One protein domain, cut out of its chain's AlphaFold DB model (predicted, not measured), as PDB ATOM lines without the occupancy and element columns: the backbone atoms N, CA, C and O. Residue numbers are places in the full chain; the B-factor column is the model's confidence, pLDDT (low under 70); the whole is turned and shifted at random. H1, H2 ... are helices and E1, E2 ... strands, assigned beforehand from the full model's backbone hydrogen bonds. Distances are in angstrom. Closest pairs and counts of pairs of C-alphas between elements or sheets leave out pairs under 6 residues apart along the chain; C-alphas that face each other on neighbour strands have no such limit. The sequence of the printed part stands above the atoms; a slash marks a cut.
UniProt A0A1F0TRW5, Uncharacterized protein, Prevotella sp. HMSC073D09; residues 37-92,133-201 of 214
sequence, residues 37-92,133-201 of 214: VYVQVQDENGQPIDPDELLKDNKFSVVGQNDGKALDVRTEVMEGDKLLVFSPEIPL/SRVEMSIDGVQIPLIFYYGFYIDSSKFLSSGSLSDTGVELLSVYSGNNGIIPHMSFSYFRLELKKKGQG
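Overview. This is residues 37 to 92 and 133 to 201 of the 214 residues of an uncharacterized protein of Prevotella sp. HMSC073D09 (UniProt A0A1F0TRW5). Two strongly twisted sheets, one of five strands and one of four, form a sandwich, two sheets partly face to face, and from the larger sheet the far half of the hairpin-like pair E6 and E7 runs out as a long narrow arm with the small helix H2 at its tip. The other helix, H1, sits at the opposite end of the body, over E4 of the smaller sheet and only grazing the larger one. The printed part has 125 residues, with two named helices and nine named strands in the order E1 H1 E2 E3 E4 E5 E6 H2 E7 E8 E9. The larger sheet runs E2 E5 E6 E7 E8, antiparallel throughout, the smaller E3 E4 E1 E9, mixed, and the class is mostly strand. The whole is only just compact, close to loose, with a radius of gyration of the C-alphas of 16.5 A, and it is elongated, spanning 56 by 31 by 29 A.

Arrangement. E1, residues 37 to 42, is an inner strand of the four-strand sheet. H1, residues 51 to 56, has its closest C-alpha to E1 at Pro 51, 7.8 A from that of Gln 40. E3, residues 74 to 78, and E4, residues 81 to 86, form a hairpin, with N 76 and O 83 3.0 A apart. E4 is the antiparallel neighbour of E1 at 127 degrees, with N 39 and O 84 at 2.8 A. H1 lies over E4 at a height over the sheet of 9.2 A and stands up from the sheet at 47 degrees; the closest C-alphas of the two are those of Pro 51 and Leu 84, 5.7 A apart. E2, residues 60 to 64, is antiparallel to E5, residues 133 to 139, at 161 degrees, with N 63 and O 136 at 2.9 A. H1 is on this second sheet too but only grazes it, with its residues 51 to 55. E5 and E6, residues 142 to 155, form a hairpin, with N 137 and O 144 at 3.0 A. H2, residues 156 to 162, is on neither sheet. E7, residues 168 to 177, is antiparallel to E6 at 154 degrees, with N 151 and O 171 at 2.8 A. E7 and E8, residues 180 to 182, form a hairpin, with N 177 and O 180 at 2.9 A. E9, residues 191 to 198, is parallel to E1 at 23 degrees, with N 40 and O 193 at 2.9 A. E7 and E9 are near each other, with 6 pairs of C-alphas within 10 A. In H1 and H2 every O i to N i+4 pair is within hydrogen-bond range.

Along the chain. E1 begins at C-alpha 37, (10.979, -37.825, -41.044), and is 16.2 A long. H1, E2, E3 and E4 follow; E4 is 15.4 A long. After the cut come E5, 19.5 A, and E6, 41.5 A, whose last C-alpha, 155, is at (30.938, -30.807, -56.246). H2 has 7 residues, E7 is 27.4 A long and E8 has three residues. E9 is 22.0 A long and ends at C-alpha 198, (-4.128, -53.189, -38.517).

Size, cuts and confidence. The two C-alphas farthest apart are those of Asn 45 and Ser 161, 57.2 A. Residues 93 to 132 are not printed, and C-alphas 92 and 133 are 8.7 A apart across the cut. Of the links that are printed whole, none is long. The mean pLDDT of the printed part is 79.5; it is under 70 at residues 91 to 92, 152 to 170, 179 and 181 to 190.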
ATOM      1  N   VAL A  37      12.078 -36.881 -40.863       87.12
ATOM      2  CA  VAL A  37      10.979 -37.825 -41.044       87.12
ATOM      3  C   VAL A  37       9.913 -37.512 -40.006       87.12
ATOM      4  O   VAL A  37      10.131 -37.687 -38.810       87.12
ATOM      5  N   TYR A  38       8.767 -37.048 -40.483       89.75
ATOM      6  CA  TYR A  38       7.547 -36.843 -39.724       89.75
ATOM      7  C   TYR A  38       6.692 -38.102 -39.779       89.75
ATOM      8  O   TYR A  38       6.505 -38.694 -40.843       89.75
ATOM      9  N   VAL A  39       6.153 -38.506 -38.636       92.31
ATOM     10  CA  VAL A  39       5.359 -39.722 -38.496       92.31
ATOM     11  C   VAL A  39       4.021 -39.393 -37.851       92.31
ATOM     12  O   VAL A  39       3.962 -38.818 -36.762       92.31
ATOM     13  N   GLN A  40       2.948 -39.808 -38.517       93.69
ATOM     14  CA  GLN A  40       1.603 -39.852 -37.968       93.69
ATOM     15  C   GLN A  40       1.203 -41.305 -37.742       93.69
ATOM     16  O   GLN A  40       1.277 -42.133 -38.651       93.69
ATOM     17  N   VAL A  41       0.748 -41.612 -36.533       94.81
ATOM     18  CA  VAL A  41       0.220 -42.933 -36.193       94.81
ATOM     19  C   VAL A  41      -1.292 -42.824 -36.077       94.81
ATOM     20  O   VAL A  41      -1.802 -41.910 -35.435       94.81
ATOM     21  N   GLN A  42      -2.006 -43.747 -36.706       95.06
ATOM     22  CA  GLN A  42      -3.457 -43.829 -36.701       95.06
ATOM     23  C   GLN A  42      -3.910 -45.137 -36.043       95.06
ATOM     24  O   GLN A  42      -3.264 -46.182 -36.180       95.06
ATOM     25  N   ASP A  43      -5.041 -45.088 -35.350       94.38
ATOM     26  CA  ASP A  43      -5.716 -46.267 -34.813       94.38
ATOM     27  C   ASP A  43      -6.358 -47.127 -35.927       94.38
ATOM     28  O   ASP A  43      -6.263 -46.833 -37.122       94.38
ATOM     29  N   GLU A  44      -7.047 -48.208 -35.552       93.25
ATOM     30  CA  GLU A  44      -7.709 -49.092 -36.526       93.25
ATOM     31  C   GLU A  44      -8.828 -48.393 -37.324       93.25
ATOM     32  O   GLU A  44      -9.134 -48.780 -38.459       93.25
ATOM     33  N   ASN A  45      -9.398 -47.312 -36.784       92.19
ATOM     34  CA  ASN A  45     -10.429 -46.500 -37.427       92.19
ATOM     35  C   ASN A  45      -9.840 -45.406 -38.333       92.19
ATOM     36  O   ASN A  45     -10.587 -44.753 -39.058       92.19
ATOM     37  N   GLY A  46      -8.515 -45.232 -38.348       90.06
ATOM     38  CA  GLY A  46      -7.839 -44.157 -39.079       90.06
ATOM     39  C   GLY A  46      -7.806 -42.828 -38.318       90.06
ATOM     40  O   GLY A  46      -7.503 -41.801 -38.914       90.06
ATOM     41  N   GLN A  47      -8.135 -42.819 -37.024       93.31
ATOM     42  CA  GLN A  47      -8.032 -41.624 -36.190       93.31
ATOM     43  C   GLN A  47      -6.586 -41.426 -35.722       93.31
ATOM     44  O   GLN A  47      -5.970 -42.391 -35.259       93.31
ATOM     45  N   PRO A  48      -6.028 -40.206 -35.812       93.75
ATOM     46  CA  PRO A  48      -4.683 -39.924 -35.322       93.75
ATOM     47  C   PRO A  48      -4.555 -40.177 -33.815       93.75
ATOM     48  O   PRO A  48      -5.408 -39.755 -33.036       93.75
ATOM     49  N   ILE A  49      -3.470 -40.830 -33.406       95.06
ATOM     50  CA  ILE A  49      -3.075 -41.009 -32.004       95.06
ATOM     51  C   ILE A  49      -2.182 -39.827 -31.600       95.06
ATOM     52  O   ILE A  49      -1.320 -39.429 -32.385       95.06
ATOM     53  N   ASP A  50      -2.360 -39.266 -30.396       95.69
ATOM     54  CA  ASP A  50      -1.544 -38.133 -29.926       95.69
ATOM     55  C   ASP A  50      -0.059 -38.538 -29.801       95.69
ATOM     56  O   ASP A  50       0.273 -39.443 -29.024       95.69
ATOM     57  N   PRO A  51       0.858 -37.857 -30.514       96.25
ATOM     58  CA  PRO A  51       2.296 -38.081 -30.392       96.25
ATOM     59  C   PRO A  51       2.837 -38.001 -28.959       96.25
ATOM     60  O   PRO A  51       3.754 -38.748 -28.615       96.25
ATOM     61  N   ASP A  52       2.285 -37.130 -28.106       96.25
ATOM     62  CA  ASP A  52       2.768 -37.001 -26.723       96.25
ATOM     63  C   ASP A  52       2.439 -38.233 -25.886       96.25
ATOM     64  O   ASP A  52       3.227 -38.594 -25.013       96.25
ATOM     65  N   GLU A  53       1.283 -38.860 -26.112       94.75
ATOM     66  CA  GLU A  53       0.906 -40.094 -25.418       94.75
ATOM     67  C   GLU A  53       1.844 -41.232 -25.820       94.75
ATOM     68  O   GLU A  53       2.345 -41.962 -24.965       94.75
ATOM     69  N   LEU A  54       2.171 -41.322 -27.113       95.44
ATOM     70  CA  LEU A  54       3.111 -42.316 -27.629       95.44
ATOM     71  C   LEU A  54       4.516 -42.171 -27.025       95.44
ATOM     72  O   LEU A  54       5.146 -43.182 -26.703       95.44
ATOM     73  N   LEU A  55       5.005 -40.939 -26.840       94.56
ATOM     74  CA  LEU A  55       6.312 -40.687 -26.218       94.56
ATOM     75  C   LEU A  55       6.290 -40.883 -24.698       94.56
ATOM     76  O   LEU A  55       7.177 -41.546 -24.163       94.56
ATOM     77  N   LYS A  56       5.286 -40.349 -23.987       92.19
ATOM     78  CA  LYS A  56       5.178 -40.465 -22.517       92.19
ATOM     79  C   LYS A  56       5.077 -41.914 -22.056       92.19
ATOM     80  O   LYS A  56       5.672 -42.273 -21.040       92.19
ATOM     81  N   ASP A  57       4.369 -42.740 -22.816       92.25
ATOM     82  CA  ASP A  57       4.178 -44.153 -22.504       92.25
ATOM     83  C   ASP A  57       5.335 -45.040 -23.001       92.25
ATOM     84  O   ASP A  57       5.274 -46.259 -22.851       92.25
ATOM     85  N   ASN A  58       6.387 -44.461 -23.598       92.50
ATOM     86  CA  ASN A  58       7.474 -45.186 -24.273       92.50
ATOM     87  C   ASN A  58       6.970 -46.172 -25.344       92.50
ATOM     88  O   ASN A  58       7.596 -47.197 -25.616       92.50
ATOM     89  N   LYS A  59       5.817 -45.875 -25.947       95.06
ATOM     90  CA  LYS A  59       5.210 -46.691 -27.002       95.06
ATOM     91  C   LYS A  59       5.871 -46.454 -28.346       95.06
ATOM     92  O   LYS A  59       5.781 -47.330 -29.195       95.06
ATOM     93  N   PHE A  60       6.532 -45.314 -28.533       97.06
ATOM     94  CA  PHE A  60       7.261 -44.995 -29.751       97.06
ATOM     95  C   PHE A  60       8.762 -44.865 -29.499       97.06
ATOM     96  O   PHE A  60       9.190 -44.159 -28.588       97.06
ATOM     97  N   SER A  61       9.568 -45.519 -30.332       96.25
ATOM     98  CA  SER A  61      11.019 -45.318 -30.367       96.25
ATOM     99  C   SER A  61      11.580 -45.637 -31.748       96.25
ATOM    100  O   SER A  61      10.955 -46.347 -32.538       96.25
ATOM    101  N   VAL A  62      12.763 -45.102 -32.043       95.81
ATOM    102  CA  VAL A  62      13.501 -45.397 -33.273       95.81
ATOM    103  C   VAL A  62      14.939 -45.706 -32.901       95.81
ATOM    104  O   VAL A  62      15.560 -44.951 -32.156       95.81
ATOM    105  N   VAL A  63      15.474 -46.804 -33.422       93.62
ATOM    106  CA  VAL A  63      16.857 -47.231 -33.203       93.62
ATOM    107  C   VAL A  63      17.571 -47.307 -34.545       93.62
ATOM    108  O   VAL A  63      17.119 -48.003 -35.456       93.62
ATOM    109  N   GLY A  64      18.684 -46.589 -34.677       88.44
ATOM    110  CA  GLY A  64      19.568 -46.691 -35.832       88.44
ATOM    111  C   GLY A  64      20.281 -48.039 -35.853       88.44
ATOM    112  O   GLY A  64      20.785 -48.499 -34.830       88.44
ATOM    113  N   GLN A  65      20.311 -48.718 -37.000       80.56
ATOM    114  CA  GLN A  65      20.971 -50.025 -37.095       80.56
ATOM    115  C   GLN A  65      22.478 -49.925 -37.341       80.56
ATOM    116  O   GLN A  65      23.164 -50.932 -37.168       80.56
ATOM    117  N   ASN A  66      23.016 -48.765 -37.741       71.88
ATOM    118  CA  ASN A  66      24.454 -48.665 -37.990       71.88
ATOM    119  C   ASN A  66      25.259 -48.701 -36.687       71.88
ATOM    120  O   ASN A  66      26.330 -49.304 -36.658       71.88
ATOM    121  N   ASP A  67      24.754 -48.082 -35.615       72.38
ATOM    122  CA  ASP A  67      25.427 -48.053 -34.312       72.38
ATOM    123  C   ASP A  67      24.579 -48.591 -33.143       72.38
ATOM    124  O   ASP A  67      25.072 -48.672 -32.014       72.38
ATOM    125  N   GLY A  68      23.335 -49.004 -33.408       82.31
ATOM    126  CA  GLY A  68      22.417 -49.571 -32.421       82.31
ATOM    127  C   GLY A  68      21.864 -48.553 -31.424       82.31
ATOM    128  O   GLY A  68      21.298 -48.958 -30.406       82.31
ATOM    129  N   LYS A  69      22.052 -47.246 -31.649       88.56
ATOM    130  CA  LYS A  69      21.605 -46.209 -30.715       88.56
ATOM    131  C   LYS A  69      20.173 -45.776 -30.986       88.56
ATOM    132  O   LYS A  69      19.711 -45.703 -32.123       88.56
ATOM    133  N   ALA A  70      19.483 -45.435 -29.901       92.56
ATOM    134  CA  ALA A  70      18.203 -44.751 -29.984       92.56
ATOM    135  C   ALA A  70      18.398 -43.365 -30.617       92.56
ATOM    136  O   ALA A  70      19.269 -42.601 -30.194       92.56
ATOM    137  N   LEU A  71      17.587 -43.060 -31.626       92.25
ATOM    138  CA  LEU A  71      17.530 -41.741 -32.241       92.25
ATOM    139  C   LEU A  71      16.688 -40.802 -31.374       92.25
ATOM    140  O   LEU A  71      15.756 -41.233 -30.696       92.25
ATOM    141  N   ASP A  72      17.014 -39.511 -31.424       93.56
ATOM    142  CA  ASP A  72      16.194 -38.479 -30.796       93.56
ATOM    143  C   ASP A  72      14.847 -38.391 -31.522       93.56
ATOM    144  O   ASP A  72      14.793 -38.136 -32.730       93.56
ATOM    145  N   VAL A  73      13.768 -38.626 -30.778       95.12
ATOM    146  CA  VAL A  73      12.396 -38.484 -31.261       95.12
ATOM    147  C   VAL A  73      11.705 -37.428 -30.419       95.12
ATOM    148  O   VAL A  73      11.694 -37.496 -29.189       95.12
ATOM    149  N   ARG A  74      11.064 -36.478 -31.091       95.12
ATOM    150  CA  ARG A  74      10.280 -35.421 -30.453       95.12
ATOM    151  C   ARG A  74       8.984 -35.175 -31.206       95.12
ATOM    152  O   ARG A  74       8.711 -35.817 -32.214       95.12
ATOM    153  N   THR A  75       8.196 -34.225 -30.723       96.31
ATOM    154  CA  THR A  75       6.998 -33.754 -31.419       96.31
ATOM    155  C   THR A  75       7.240 -32.401 -32.069       96.31
ATOM    156  O   THR A  75       7.789 -31.503 -31.431       96.31
ATOM    157  N   GLU A  76       6.765 -32.221 -33.295       93.62
ATOM    158  CA  GLU A  76       6.733 -30.934 -33.997       93.62
ATOM    159  C   GLU A  76       5.350 -30.720 -34.627       93.62
ATOM    160  O   GLU A  76       4.616 -31.674 -34.881       93.62
ATOM    161  N   VAL A  77       4.980 -29.458 -34.860       89.88
ATOM    162  CA  VAL A  77       3.758 -29.114 -35.599       89.88
ATOM    163  C   VAL A  77       4.134 -28.815 -37.044       89.88
ATOM    164  O   VAL A  77       4.919 -27.903 -37.300       89.88
ATOM    165  N   MET A  78       3.551 -29.557 -37.981       83.81
ATOM    166  CA  MET A  78       3.747 -29.399 -39.420       83.81
ATOM    167  C   MET A  78       2.380 -29.285 -40.094       83.81
ATOM    168  O   MET A  78       1.533 -30.150 -39.921       83.81
ATOM    169  N   GLU A  79       2.149 -28.195 -40.831       82.38
ATOM    170  CA  GLU A  79       0.882 -27.940 -41.545       82.38
ATOM    171  C   GLU A  79      -0.386 -28.026 -40.662       82.38
ATOM    172  O   GLU A  79      -1.487 -28.255 -41.150       82.38
ATOM    173  N   GLY A  80      -0.242 -27.784 -39.354       85.31
ATOM    174  CA  GLY A  80      -1.334 -27.856 -38.375       85.31
ATOM    175  C   GLY A  80      -1.473 -29.214 -37.681       85.31
ATOM    176  O   GLY A  80      -2.130 -29.285 -36.644       85.31
ATOM    177  N   ASP A  81      -0.790 -30.246 -38.174       87.75
ATOM    178  CA  ASP A  81      -0.737 -31.562 -37.547       87.75
ATOM    179  C   ASP A  81       0.412 -31.624 -36.540       87.75
ATOM    180  O   ASP A  81       1.551 -31.261 -36.838       87.75
ATOM    181  N   LYS A  82       0.129 -32.120 -35.335       94.56
ATOM    182  CA  LYS A  82       1.171 -32.486 -34.373       94.56
ATOM    183  C   LYS A  82       1.667 -33.882 -34.722       94.56
ATOM    184  O   LYS A  82       0.876 -34.822 -34.741       94.56
ATOM    185  N   LEU A  83       2.962 -34.012 -34.988       94.50
ATOM    186  CA  LEU A  83       3.581 -35.228 -35.511       94.50
ATOM    187  C   LEU A  83       4.809 -35.606 -34.688       94.50
ATOM    188  O   LEU A  83       5.465 -34.746 -34.098       94.50
ATOM    189  N   LEU A  84       5.138 -36.896 -34.683       96.44
ATOM    190  CA  LEU A  84       6.448 -37.366 -34.237       96.44
ATOM    191  C   LEU A  84       7.481 -36.992 -35.299       96.44
ATOM    192  O   LEU A  84       7.185 -37.072 -36.488       96.44
ATOM    193  N   VAL A  85       8.688 -36.614 -34.898       93.81
ATOM    194  CA  VAL A  85       9.774 -36.285 -35.823       93.81
ATOM    195  C   VAL A  85      11.092 -36.870 -35.340       93.81
ATOM    196  O   VAL A  85      11.394 -36.848 -34.144       93.81
ATOM    197  N   PHE A  86      11.878 -37.374 -36.285       92.00
ATOM    198  CA  PHE A  86      13.257 -37.793 -36.069       92.00
ATOM    199  C   PHE A  86      14.096 -37.569 -37.331       92.00
ATOM    200  O   PHE A  86      13.565 -37.384 -38.431       92.00
ATOM    201  N   SER A  87      15.415 -37.618 -37.167       86.44
ATOM    202  CA  SER A  87      16.373 -37.575 -38.273       86.44
ATOM    203  C   SER A  87      17.041 -38.945 -38.406       86.44
ATOM    204  O   SER A  87      17.773 -39.333 -37.493       86.44
ATOM    205  N   PRO A  88      16.798 -39.709 -39.486       81.56
ATOM    206  CA  PRO A  88      17.492 -40.966 -39.715       81.56
ATOM    207  C   PRO A  88      18.989 -40.735 -39.912       81.56
ATOM    208  O   PRO A  88      19.426 -39.689 -40.400       81.56
ATOM    209  N   GLU A  89      19.776 -41.746 -39.560       78.44
ATOM    210  CA  GLU A  89      21.223 -41.714 -39.736       78.44
ATOM    211  C   GLU A  89      21.583 -41.493 -41.205       78.44
ATOM    212  O   GLU A  89      21.082 -42.184 -42.095       78.44
ATOM    213  N   ILE A  90      22.491 -40.555 -41.459       73.44
ATOM    214  CA  ILE A  90      23.077 -40.388 -42.785       73.44
ATOM    215  C   ILE A  90      24.102 -41.512 -42.968       73.44
ATOM    216  O   ILE A  90      25.008 -41.634 -42.137       73.44
ATOM    217  N   PRO A  91      23.995 -42.344 -44.018       65.94
ATOM    218  CA  PRO A  91      24.926 -43.442 -44.191       65.94
ATOM    219  C   PRO A  91      26.348 -42.935 -44.406       65.94
ATOM    220  O   PRO A  91      26.580 -41.961 -45.128       65.94
ATOM    221  N   LEU A  92      27.311 -43.647 -43.814       52.00
ATOM    222  CA  LEU A  92      28.709 -43.501 -44.192       52.00
ATOM    223  C   LEU A  92      28.835 -43.879 -45.672       52.00
ATOM    224  O   LEU A  92      28.374 -44.925 -46.117       52.00
ATOM    225  N   SER A 133      20.419 -46.030 -45.171       81.50
ATOM    226  CA  SER A 133      20.483 -46.341 -43.742       81.50
ATOM    227  C   SER A 133      19.298 -47.206 -43.338       81.50
ATOM    228  O   SER A 133      18.287 -47.287 -44.043       81.50
ATOM    229  N   ARG A 134      19.449 -47.923 -42.227       87.81
ATOM    230  CA  ARG A 134      18.394 -48.767 -41.672       87.81
ATOM    231  C   ARG A 134      18.082 -48.312 -40.264       87.81
ATOM    232  O   ARG A 134      18.996 -48.027 -39.492       87.81
ATOM    233  N   VAL A 135      16.803 -48.299 -39.930       90.50
ATOM    234  CA  VAL A 135      16.350 -48.119 -38.552       90.50
ATOM    235  C   VAL A 135      15.318 -49.185 -38.219       90.50
ATOM    236  O   VAL A 135      14.638 -49.718 -39.099       90.50
ATOM    237  N   GLU A 136      15.180 -49.467 -36.937       93.31
ATOM    238  CA  GLU A 136      14.063 -50.214 -36.384       93.31
ATOM    239  C   GLU A 136      13.178 -49.240 -35.601       93.31
ATOM    240  O   GLU A 136      13.616 -48.632 -34.624       93.31
ATOM    241  N   MET A 137      11.953 -49.027 -36.081       94.38
ATOM    242  CA  MET A 137      10.944 -48.230 -35.386       94.38
ATOM    243  C   MET A 137      10.050 -49.162 -34.573       94.38
ATOM    244  O   MET A 137       9.552 -50.144 -35.111       94.38
ATOM    245  N   SER A 138       9.781 -48.824 -33.316       95.00
ATOM    246  CA  SER A 138       8.814 -49.533 -32.478       95.00
ATOM    247  C   SER A 138       7.581 -48.668 -32.245       95.00
ATOM    248  O   SER A 138       7.724 -47.515 -31.842       95.00
ATOM    249  N   ILE A 139       6.387 -49.240 -32.419       95.56
ATOM    250  CA  ILE A 139       5.100 -48.643 -32.024       95.56
ATOM    251  C   ILE A 139       4.318 -49.669 -31.200       95.56
ATOM    252  O   ILE A 139       4.048 -50.760 -31.693       95.56
ATOM    253  N   ASP A 140       3.961 -49.358 -29.953       93.19
ATOM    254  CA  ASP A 140       3.283 -50.295 -29.035       93.19
ATOM    255  C   ASP A 140       4.026 -51.651 -28.898       93.19
ATOM    256  O   ASP A 140       3.415 -52.704 -28.717       93.19
ATOM    257  N   GLY A 141       5.359 -51.648 -29.019       91.81
ATOM    258  CA  GLY A 141       6.197 -52.857 -29.007       91.81
ATOM    259  C   GLY A 141       6.218 -53.651 -30.322       91.81
ATOM    260  O   GLY A 141       6.891 -54.680 -30.404       91.81
ATOM    261  N   VAL A 142       5.511 -53.194 -31.358       93.69
ATOM    262  CA  VAL A 142       5.583 -53.746 -32.715       93.69
ATOM    263  C   VAL A 142       6.793 -53.163 -33.430       93.69
ATOM    264  O   VAL A 142       6.868 -51.950 -33.609       93.69
ATOM    265  N   GLN A 143       7.692 -54.031 -33.891       92.75
ATOM    266  CA  GLN A 143       8.874 -53.626 -34.649       92.75
ATOM    267  C   GLN A 143       8.567 -53.447 -36.136       92.75
ATOM    268  O   GLN A 143       7.990 -54.321 -36.786       92.75
ATOM    269  N   ILE A 144       8.995 -52.312 -36.676       91.44
ATOM    270  CA  ILE A 144       8.777 -51.870 -38.048       91.44
ATOM    271  C   ILE A 144      10.149 -51.511 -38.632       91.44
ATOM    272  O   ILE A 144      10.662 -50.413 -38.393       91.44
ATOM    273  N   PRO A 145      10.777 -52.424 -39.390       89.75
ATOM    274  CA  PRO A 145      12.055 -52.140 -40.019       89.75
ATOM    275  C   PRO A 145      11.851 -51.138 -41.153       89.75
ATOM    276  O   PRO A 145      10.979 -51.337 -42.007       89.75
ATOM    277  N   LEU A 146      12.675 -50.092 -41.183       88.44
ATOM    278  CA  LEU A 146      12.703 -49.115 -42.263       88.44
ATOM    279  C   LEU A 146      14.073 -49.060 -42.940       88.44
ATOM    280  O   LEU A 146      15.115 -49.135 -42.287       88.44
ATOM    281  N   ILE A 147      14.055 -48.866 -44.256       85.81
ATOM    282  CA  ILE A 147      15.234 -48.602 -45.081       85.81
ATOM    283  C   ILE A 147      15.059 -47.237 -45.739       85.81
ATOM    284  O   ILE A 147      14.107 -47.025 -46.488       85.81
ATOM    285  N   PHE A 148      15.991 -46.332 -45.467       82.50
ATOM    286  CA  PHE A 148      16.057 -44.984 -46.019       82.50
ATOM    287  C   PHE A 148      17.086 -44.949 -47.142       82.50
ATOM    288  O   PHE A 148      18.235 -45.303 -46.899       82.50
ATOM    289  N   TYR A 149      16.713 -44.521 -48.345       78.25
ATOM    290  CA  TYR A 149      17.638 -44.353 -49.470       78.25
ATOM    291  C   TYR A 149      17.974 -42.886 -49.681       78.25
ATOM    292  O   TYR A 149      17.082 -42.047 -49.654       78.25
ATOM    293  N   TYR A 150      19.238 -42.587 -49.958       75.38
ATOM    294  CA  TYR A 150      19.758 -41.232 -50.101       75.38
ATOM    295  C   TYR A 150      20.467 -41.042 -51.437       75.38
ATOM    296  O   TYR A 150      21.179 -41.934 -51.899       75.38
ATOM    297  N   GLY A 151      20.321 -39.851 -52.008       72.31
ATOM    298  CA  GLY A 151      21.133 -39.317 -53.089       72.31
ATOM    299  C   GLY A 151      22.205 -38.392 -52.525       72.31
ATOM    300  O   GLY A 151      21.926 -37.523 -51.701       72.31
ATOM    301  N   PHE A 152      23.442 -38.581 -52.969       69.12
ATOM    302  CA  PHE A 152      24.582 -37.741 -52.616       69.12
ATOM    303  C   PHE A 152      24.981 -36.901 -53.821       69.12
ATOM    304  O   PHE A 152      25.160 -37.449 -54.906       69.12
ATOM    305  N   TYR A 153      25.194 -35.604 -53.621       66.19
ATOM    306  CA  TYR A 153      25.685 -34.675 -54.635       66.19
ATOM    307  C   TYR A 153      27.013 -34.099 -54.158       66.19
ATOM    308  O   TYR A 153      27.033 -33.389 -53.164       66.19
ATOM    309  N   ILE A 154      28.122 -34.391 -54.838       60.59
ATOM    310  CA  ILE A 154      29.457 -33.890 -54.461       60.59
ATOM    311  C   ILE A 154      29.951 -32.936 -55.541       60.59
ATOM    312  O   ILE A 154      30.107 -33.403 -56.665       60.59
ATOM    313  N   ASP A 155      30.253 -31.661 -55.253       57.91
ATOM    314  CA  ASP A 155      30.938 -30.807 -56.246       57.91
ATOM    315  C   ASP A 155      32.314 -31.416 -56.571       57.91
ATOM    316  O   ASP A 155      33.273 -31.340 -55.797       57.91
ATOM    317  N   SER A 156      32.402 -32.042 -57.743       52.50
ATOM    318  CA  SER A 156      33.577 -32.777 -58.206       52.50
ATOM    319  C   SER A 156      34.799 -31.871 -58.358       52.50
ATOM    320  O   SER A 156      35.923 -32.314 -58.133       52.50
ATOM    321  N   SER A 157      34.604 -30.587 -58.674       51.62
ATOM    322  CA  SER A 157      35.703 -29.635 -58.856       51.62
ATOM    323  C   SER A 157      36.377 -29.269 -57.532       51.62
ATOM    324  O   SER A 157      37.598 -29.108 -57.487       51.62
ATOM    325  N   LYS A 158      35.606 -29.205 -56.441       49.50
ATOM    326  CA  LYS A 158      36.126 -28.983 -55.086       49.50
ATOM    327  C   LYS A 158      36.694 -30.263 -54.484       49.50
ATOM    328  O   LYS A 158      37.814 -30.244 -53.983       49.50
ATOM    329  N   PHE A 159      36.002 -31.393 -54.636       43.81
ATOM    330  CA  PHE A 159      36.495 -32.681 -54.143       43.81
ATOM    331  C   PHE A 159      37.862 -33.048 -54.741       43.81
ATOM    332  O   PHE A 159      38.768 -33.443 -54.014       43.81
ATOM    333  N   LEU A 160      38.047 -32.857 -56.051       43.91
ATOM    334  CA  LEU A 160      39.307 -33.178 -56.729       43.91
ATOM    335  C   LEU A 160      40.443 -32.179 -56.445       43.91
ATOM    336  O   LEU A 160      41.605 -32.537 -56.623       43.91
ATOM    337  N   SER A 161      40.135 -30.941 -56.043       40.81
ATOM    338  CA  SER A 161      41.144 -29.892 -55.825       40.81
ATOM    339  C   SER A 161      41.576 -29.732 -54.368       40.81
ATOM    340  O   SER A 161      42.725 -29.367 -54.129       40.81
ATOM    341  N   SER A 162      40.699 -30.014 -53.401       39.41
ATOM    342  CA  SER A 162      40.986 -29.823 -51.973       39.41
ATOM    343  C   SER A 162      40.635 -31.017 -51.086       39.41
ATOM    344  O   SER A 162      40.957 -30.988 -49.902       39.41
ATOM    345  N   GLY A 163      39.967 -32.053 -51.610       38.31
ATOM    346  CA  GLY A 163      39.430 -33.150 -50.798       38.31
ATOM    347  C   GLY A 163      38.284 -32.738 -49.861       38.31
ATOM    348  O   GLY A 163      37.808 -33.577 -49.102       38.31
ATOM    349  N   SER A 164      37.839 -31.475 -49.916       39.09
ATOM    350  CA  SER A 164      36.818 -30.913 -49.024       39.09
ATOM    351  C   SER A 164      35.417 -31.412 -49.374       39.09
ATOM    352  O   SER A 164      35.048 -31.544 -50.547       39.09
ATOM    353  N   LEU A 165      34.632 -31.662 -48.327       44.81
ATOM    354  CA  LEU A 165      33.235 -32.090 -48.379       44.81
ATOM    355  C   LEU A 165      32.252 -30.913 -48.242       44.81
ATOM    356  O   LEU A 165      31.041 -31.141 -48.252       44.81
ATOM    357  N   SER A 166      32.750 -29.674 -48.158       41.62
ATOM    358  CA  SER A 166      31.969 -28.445 -47.910       41.62
ATOM    359  C   SER A 166      30.810 -28.180 -48.883       41.62
ATOM    360  O   SER A 166      29.874 -27.476 -48.527       41.62
ATOM    361  N   ASP A 167      30.799 -28.797 -50.070       49.59
ATOM    362  CA  ASP A 167      29.705 -28.683 -51.049       49.59
ATOM    363  C   ASP A 167      29.074 -30.056 -51.356       49.59
ATOM    364  O   ASP A 167      28.822 -30.405 -52.516       49.59
ATOM    365  N   THR A 168      28.862 -30.866 -50.314       56.72
ATOM    366  CA  THR A 168      28.159 -32.151 -50.425       56.72
ATOM    367  C   THR A 168      26.701 -31.996 -49.994       56.72
ATOM    368  O   THR A 168      26.434 -31.620 -48.855       56.72
ATOM    369  N   GLY A 169      25.755 -32.270 -50.892       59.06
ATOM    370  CA  GLY A 169      24.327 -32.364 -50.579       59.06
ATOM    371  C   GLY A 169      23.924 -33.816 -50.334       59.06
ATOM    372  O   GLY A 169      24.361 -34.701 -51.071       59.06
ATOM    373  N   VAL A 170      23.095 -34.068 -49.322       66.88
ATOM    374  CA  VAL A 170      22.486 -35.384 -49.069       66.88
ATOM    375  C   VAL A 170      20.977 -35.225 -49.061       66.88
ATOM    376  O   VAL A 170      20.440 -34.504 -48.225       66.88
ATOM    377  N   GLU A 171      20.302 -35.909 -49.973       71.12
ATOM    378  CA  GLU A 171      18.850 -35.883 -50.129       71.12
ATOM    379  C   GLU A 171      18.290 -37.269 -49.825       71.12
ATOM    380  O   GLU A 171      18.696 -38.248 -50.445       71.12
ATOM    381  N   LEU A 172      17.353 -37.372 -48.889       71.56
ATOM    382  CA  LEU A 172      16.572 -38.587 -48.706       71.56
ATOM    383  C   LEU A 172      15.609 -38.744 -49.902       71.56
ATOM    384  O   LEU A 172      14.878 -37.822 -50.250       71.56
ATOM    385  N   LEU A 173      15.635 -39.907 -50.551       74.19
ATOM    386  CA  LEU A 173      14.930 -40.205 -51.803       74.19
ATOM    387  C   LEU A 173      13.680 -41.058 -51.593       74.19
ATOM    388  O   LEU A 173      12.687 -40.878 -52.293       74.19
ATOM    389  N   SER A 174      13.732 -42.018 -50.674       76.25
ATOM    390  CA  SER A 174      12.635 -42.960 -50.442       76.25
ATOM    391  C   SER A 174      12.794 -43.702 -49.118       76.25
ATOM    392  O   SER A 174      13.899 -43.829 -48.581       76.25
ATOM    393  N   VAL A 175      11.670 -44.200 -48.599       79.81
ATOM    394  CA  VAL A 175      11.598 -45.007 -47.375       79.81
ATOM    395  C   VAL A 175      10.842 -46.289 -47.671       79.81
ATOM    396  O   VAL A 175       9.777 -46.241 -48.278       79.81
ATOM    397  N   TYR A 176      11.358 -47.428 -47.220       78.75
ATOM    398  CA  TYR A 176      10.717 -48.731 -47.398       78.75
ATOM    399  C   TYR A 176      10.552 -49.471 -46.077       78.75
ATOM    400  O   TYR A 176      11.457 -49.455 -45.249       78.75
ATOM    401  N   SER A 177       9.444 -50.197 -45.931       78.94
ATOM    402  CA  SER A 177       9.277 -51.278 -44.956       78.94
ATOM    403  C   SER A 177       8.822 -52.538 -45.687       78.94
ATOM    404  O   SER A 177       7.727 -52.589 -46.259       78.94
ATOM    405  N   GLY A 178       9.687 -53.553 -45.726       73.75
ATOM    406  CA  GLY A 178       9.476 -54.730 -46.569       73.75
ATOM    407  C   GLY A 178       9.312 -54.341 -48.044       73.75
ATOM    408  O   GLY A 178      10.175 -53.675 -48.608       73.75
ATOM    409  N   ASN A 179       8.191 -54.737 -48.653       68.75
ATOM    410  CA  ASN A 179       7.871 -54.427 -50.054       68.75
ATOM    411  C   ASN A 179       7.079 -53.119 -50.235       68.75
ATOM    412  O   ASN A 179       6.778 -52.749 -51.367       68.75
ATOM    413  N   ASN A 180       6.724 -52.432 -49.145       70.06
ATOM    414  CA  ASN A 180       5.954 -51.193 -49.196       70.06
ATOM    415  C   ASN A 180       6.913 -50.003 -49.123       70.06
ATOM    416  O   ASN A 180       7.677 -49.889 -48.164       70.06
ATOM    417  N   GLY A 181       6.875 -49.134 -50.133       66.69
ATOM    418  CA  GLY A 181       7.726 -47.951 -50.225       66.69
ATOM    419  C   GLY A 181       6.915 -46.667 -50.303       66.69
ATOM    420  O   GLY A 181       5.888 -46.631 -50.975       66.69
ATOM    421  N   ILE A 182       7.403 -45.619 -49.648       68.75
ATOM    422  CA  ILE A 182       6.907 -44.250 -49.779       68.75
ATOM    423  C   ILE A 182       8.000 -43.421 -50.456       68.75
ATOM    424  O   ILE A 182       9.161 -43.407 -50.031       68.75
ATOM    425  N   ILE A 183       7.612 -42.733 -51.528       65.38
ATOM    426  CA  ILE A 183       8.429 -41.748 -52.241       65.38
ATOM    427  C   ILE A 183       7.896 -40.371 -51.823       65.38
ATOM    428  O   ILE A 183       6.679 -40.182 -51.822       65.38
ATOM    429  N   PRO A 184       8.751 -39.415 -51.430       58.94
ATOM    430  CA  PRO A 184       8.289 -38.118 -50.961       58.94
ATOM    431  C   PRO A 184       7.616 -37.358 -52.109       58.94
ATOM    432  O   PRO A 184       8.062 -37.394 -53.258       58.94
ATOM    433  N   HIS A 185       6.546 -36.636 -51.785       49.47
ATOM    434  CA  HIS A 185       5.768 -35.876 -52.763       49.47
ATOM    435  C   HIS A 185       6.509 -34.637 -53.296       49.47
ATOM    436  O   HIS A 185       6.206 -34.161 -54.390       49.47
ATOM    437  N   MET A 186       7.511 -34.123 -52.573       47.41
ATOM    438  CA  MET A 186       8.363 -33.023 -53.031       47.41
ATOM    439  C   MET A 186       9.817 -33.247 -52.616       47.41
ATOM    440  O   MET A 186      10.111 -33.467 -51.442       47.41
ATOM    441  N   SER A 187      10.726 -33.148 -53.587       46.44
ATOM    442  CA  SER A 187      12.161 -33.032 -53.336       46.44
ATOM    443  C   SER A 187      12.429 -31.798 -52.467       46.44
ATOM    444  O   SER A 187      11.891 -30.725 -52.746       46.44
ATOM    445  N   PHE A 188      13.295 -31.958 -51.462       48.91
ATOM    446  CA  PHE A 188      13.959 -30.904 -50.673       48.91
ATOM    447  C   PHE A 188      13.396 -30.414 -49.333       48.91
ATOM    448  O   PHE A 188      13.863 -29.363 -48.889       48.91
ATOM    449  N   SER A 189      12.509 -31.096 -48.598       55.88
ATOM    450  CA  SER A 189      12.255 -30.600 -47.221       55.88
ATOM    451  C   SER A 189      11.952 -31.624 -46.136       55.88
ATOM    452  O   SER A 189      12.439 -31.431 -45.028       55.88
ATOM    453  N   TYR A 190      11.178 -32.680 -46.389       65.75
ATOM    454  CA  TYR A 190      10.838 -33.646 -45.340       65.75
ATOM    455  C   TYR A 190      10.091 -34.868 -45.884       65.75
ATOM    456  O   TYR A 190       9.563 -34.854 -46.995       65.75
ATOM    457  N   PHE A 191      10.015 -35.920 -45.070       75.31
ATOM    458  CA  PHE A 191       9.234 -37.126 -45.330       75.31
ATOM    459  C   PHE A 191       8.077 -37.213 -44.353       75.31
ATOM    460  O   PHE A 191       8.310 -37.143 -43.155       75.31
ATOM    461  N   ARG A 192       6.851 -37.409 -44.839       83.06
ATOM    462  CA  ARG A 192       5.694 -37.732 -43.994       83.06
ATOM    463  C   ARG A 192       5.359 -39.209 -44.168       83.06
ATOM    464  O   ARG A 192       5.098 -39.656 -45.280       83.06
ATOM    465  N   LEU A 193       5.390 -39.956 -43.071       87.06
ATOM    466  CA  LEU A 193       4.948 -41.342 -42.992       87.06
ATOM    467  C   LEU A 193       3.630 -41.388 -42.225       87.06
ATOM    468  O   LEU A 193       3.555 -40.897 -41.099       87.06
ATOM    469  N   GLU A 194       2.616 -42.020 -42.801       88.62
ATOM    470  CA  GLU A 194       1.373 -42.319 -42.097       88.62
ATOM    471  C   GLU A 194       1.270 -43.823 -41.872       88.62
ATOM    472  O   GLU A 194       1.411 -44.618 -42.802       88.62
ATOM    473  N   LEU A 195       1.065 -44.228 -40.622       90.94
ATOM    474  CA  LEU A 195       0.991 -45.627 -40.216       90.94
ATOM    475  C   LEU A 195      -0.345 -45.888 -39.547       90.94
ATOM    476  O   LEU A 195      -0.620 -45.354 -38.477       90.94
ATOM    477  N   LYS A 196      -1.152 -46.760 -40.142       92.31
ATOM    478  CA  LYS A 196      -2.436 -47.175 -39.585       92.31
ATOM    479  C   LYS A 196      -2.321 -48.528 -38.903       92.31
ATOM    480  O   LYS A 196      -1.797 -49.475 -39.494       92.31
ATOM    481  N   LYS A 197      -2.833 -48.629 -37.675       92.62
ATOM    482  CA  LYS A 197      -2.931 -49.896 -36.945       92.62
ATOM    483  C   LYS A 197      -3.843 -50.867 -37.698       92.62
ATOM    484  O   LYS A 197      -4.934 -50.506 -38.138       92.62
ATOM    485  N   LYS A 198      -3.387 -52.108 -37.861       90.56
ATOM    486  CA  LYS A 198      -4.128 -53.189 -38.517       90.56
ATOM    487  C   LYS A 198      -3.848 -54.505 -37.797       90.56
ATOM    488  O   LYS A 198      -2.825 -55.153 -38.035       90.56
ATOM    489  N   GLY A 199      -4.766 -54.911 -36.921       89.62
ATOM    490  CA  GLY A 199      -4.583 -56.093 -36.086       89.62
ATOM    491  C   GLY A 199      -3.382 -55.921 -35.155       89.62
ATOM    492  O   GLY A 199      -3.294 -54.950 -34.411       89.62
ATOM    493  N   GLN A 200      -2.434 -56.858 -35.207       86.25
ATOM    494  CA  GLN A 200      -1.228 -56.815 -34.370       86.25
ATOM    495  C   GLN A 200      -0.097 -55.946 -34.948       86.25
ATOM    496  O   GLN A 200       0.972 -55.894 -34.351       86.25
ATOM    497  N   GLY A 201      -0.294 -55.303 -36.103       90.31
ATOM    498  CA  GLY A 201       0.755 -54.548 -36.789       90.31
ATOM    499  C   GLY A 201       0.320 -53.167 -37.263       90.31
ATOM    500  O   GLY A 201      -0.775 -52.694 -36.957       90.31
TER     501      GLY A 201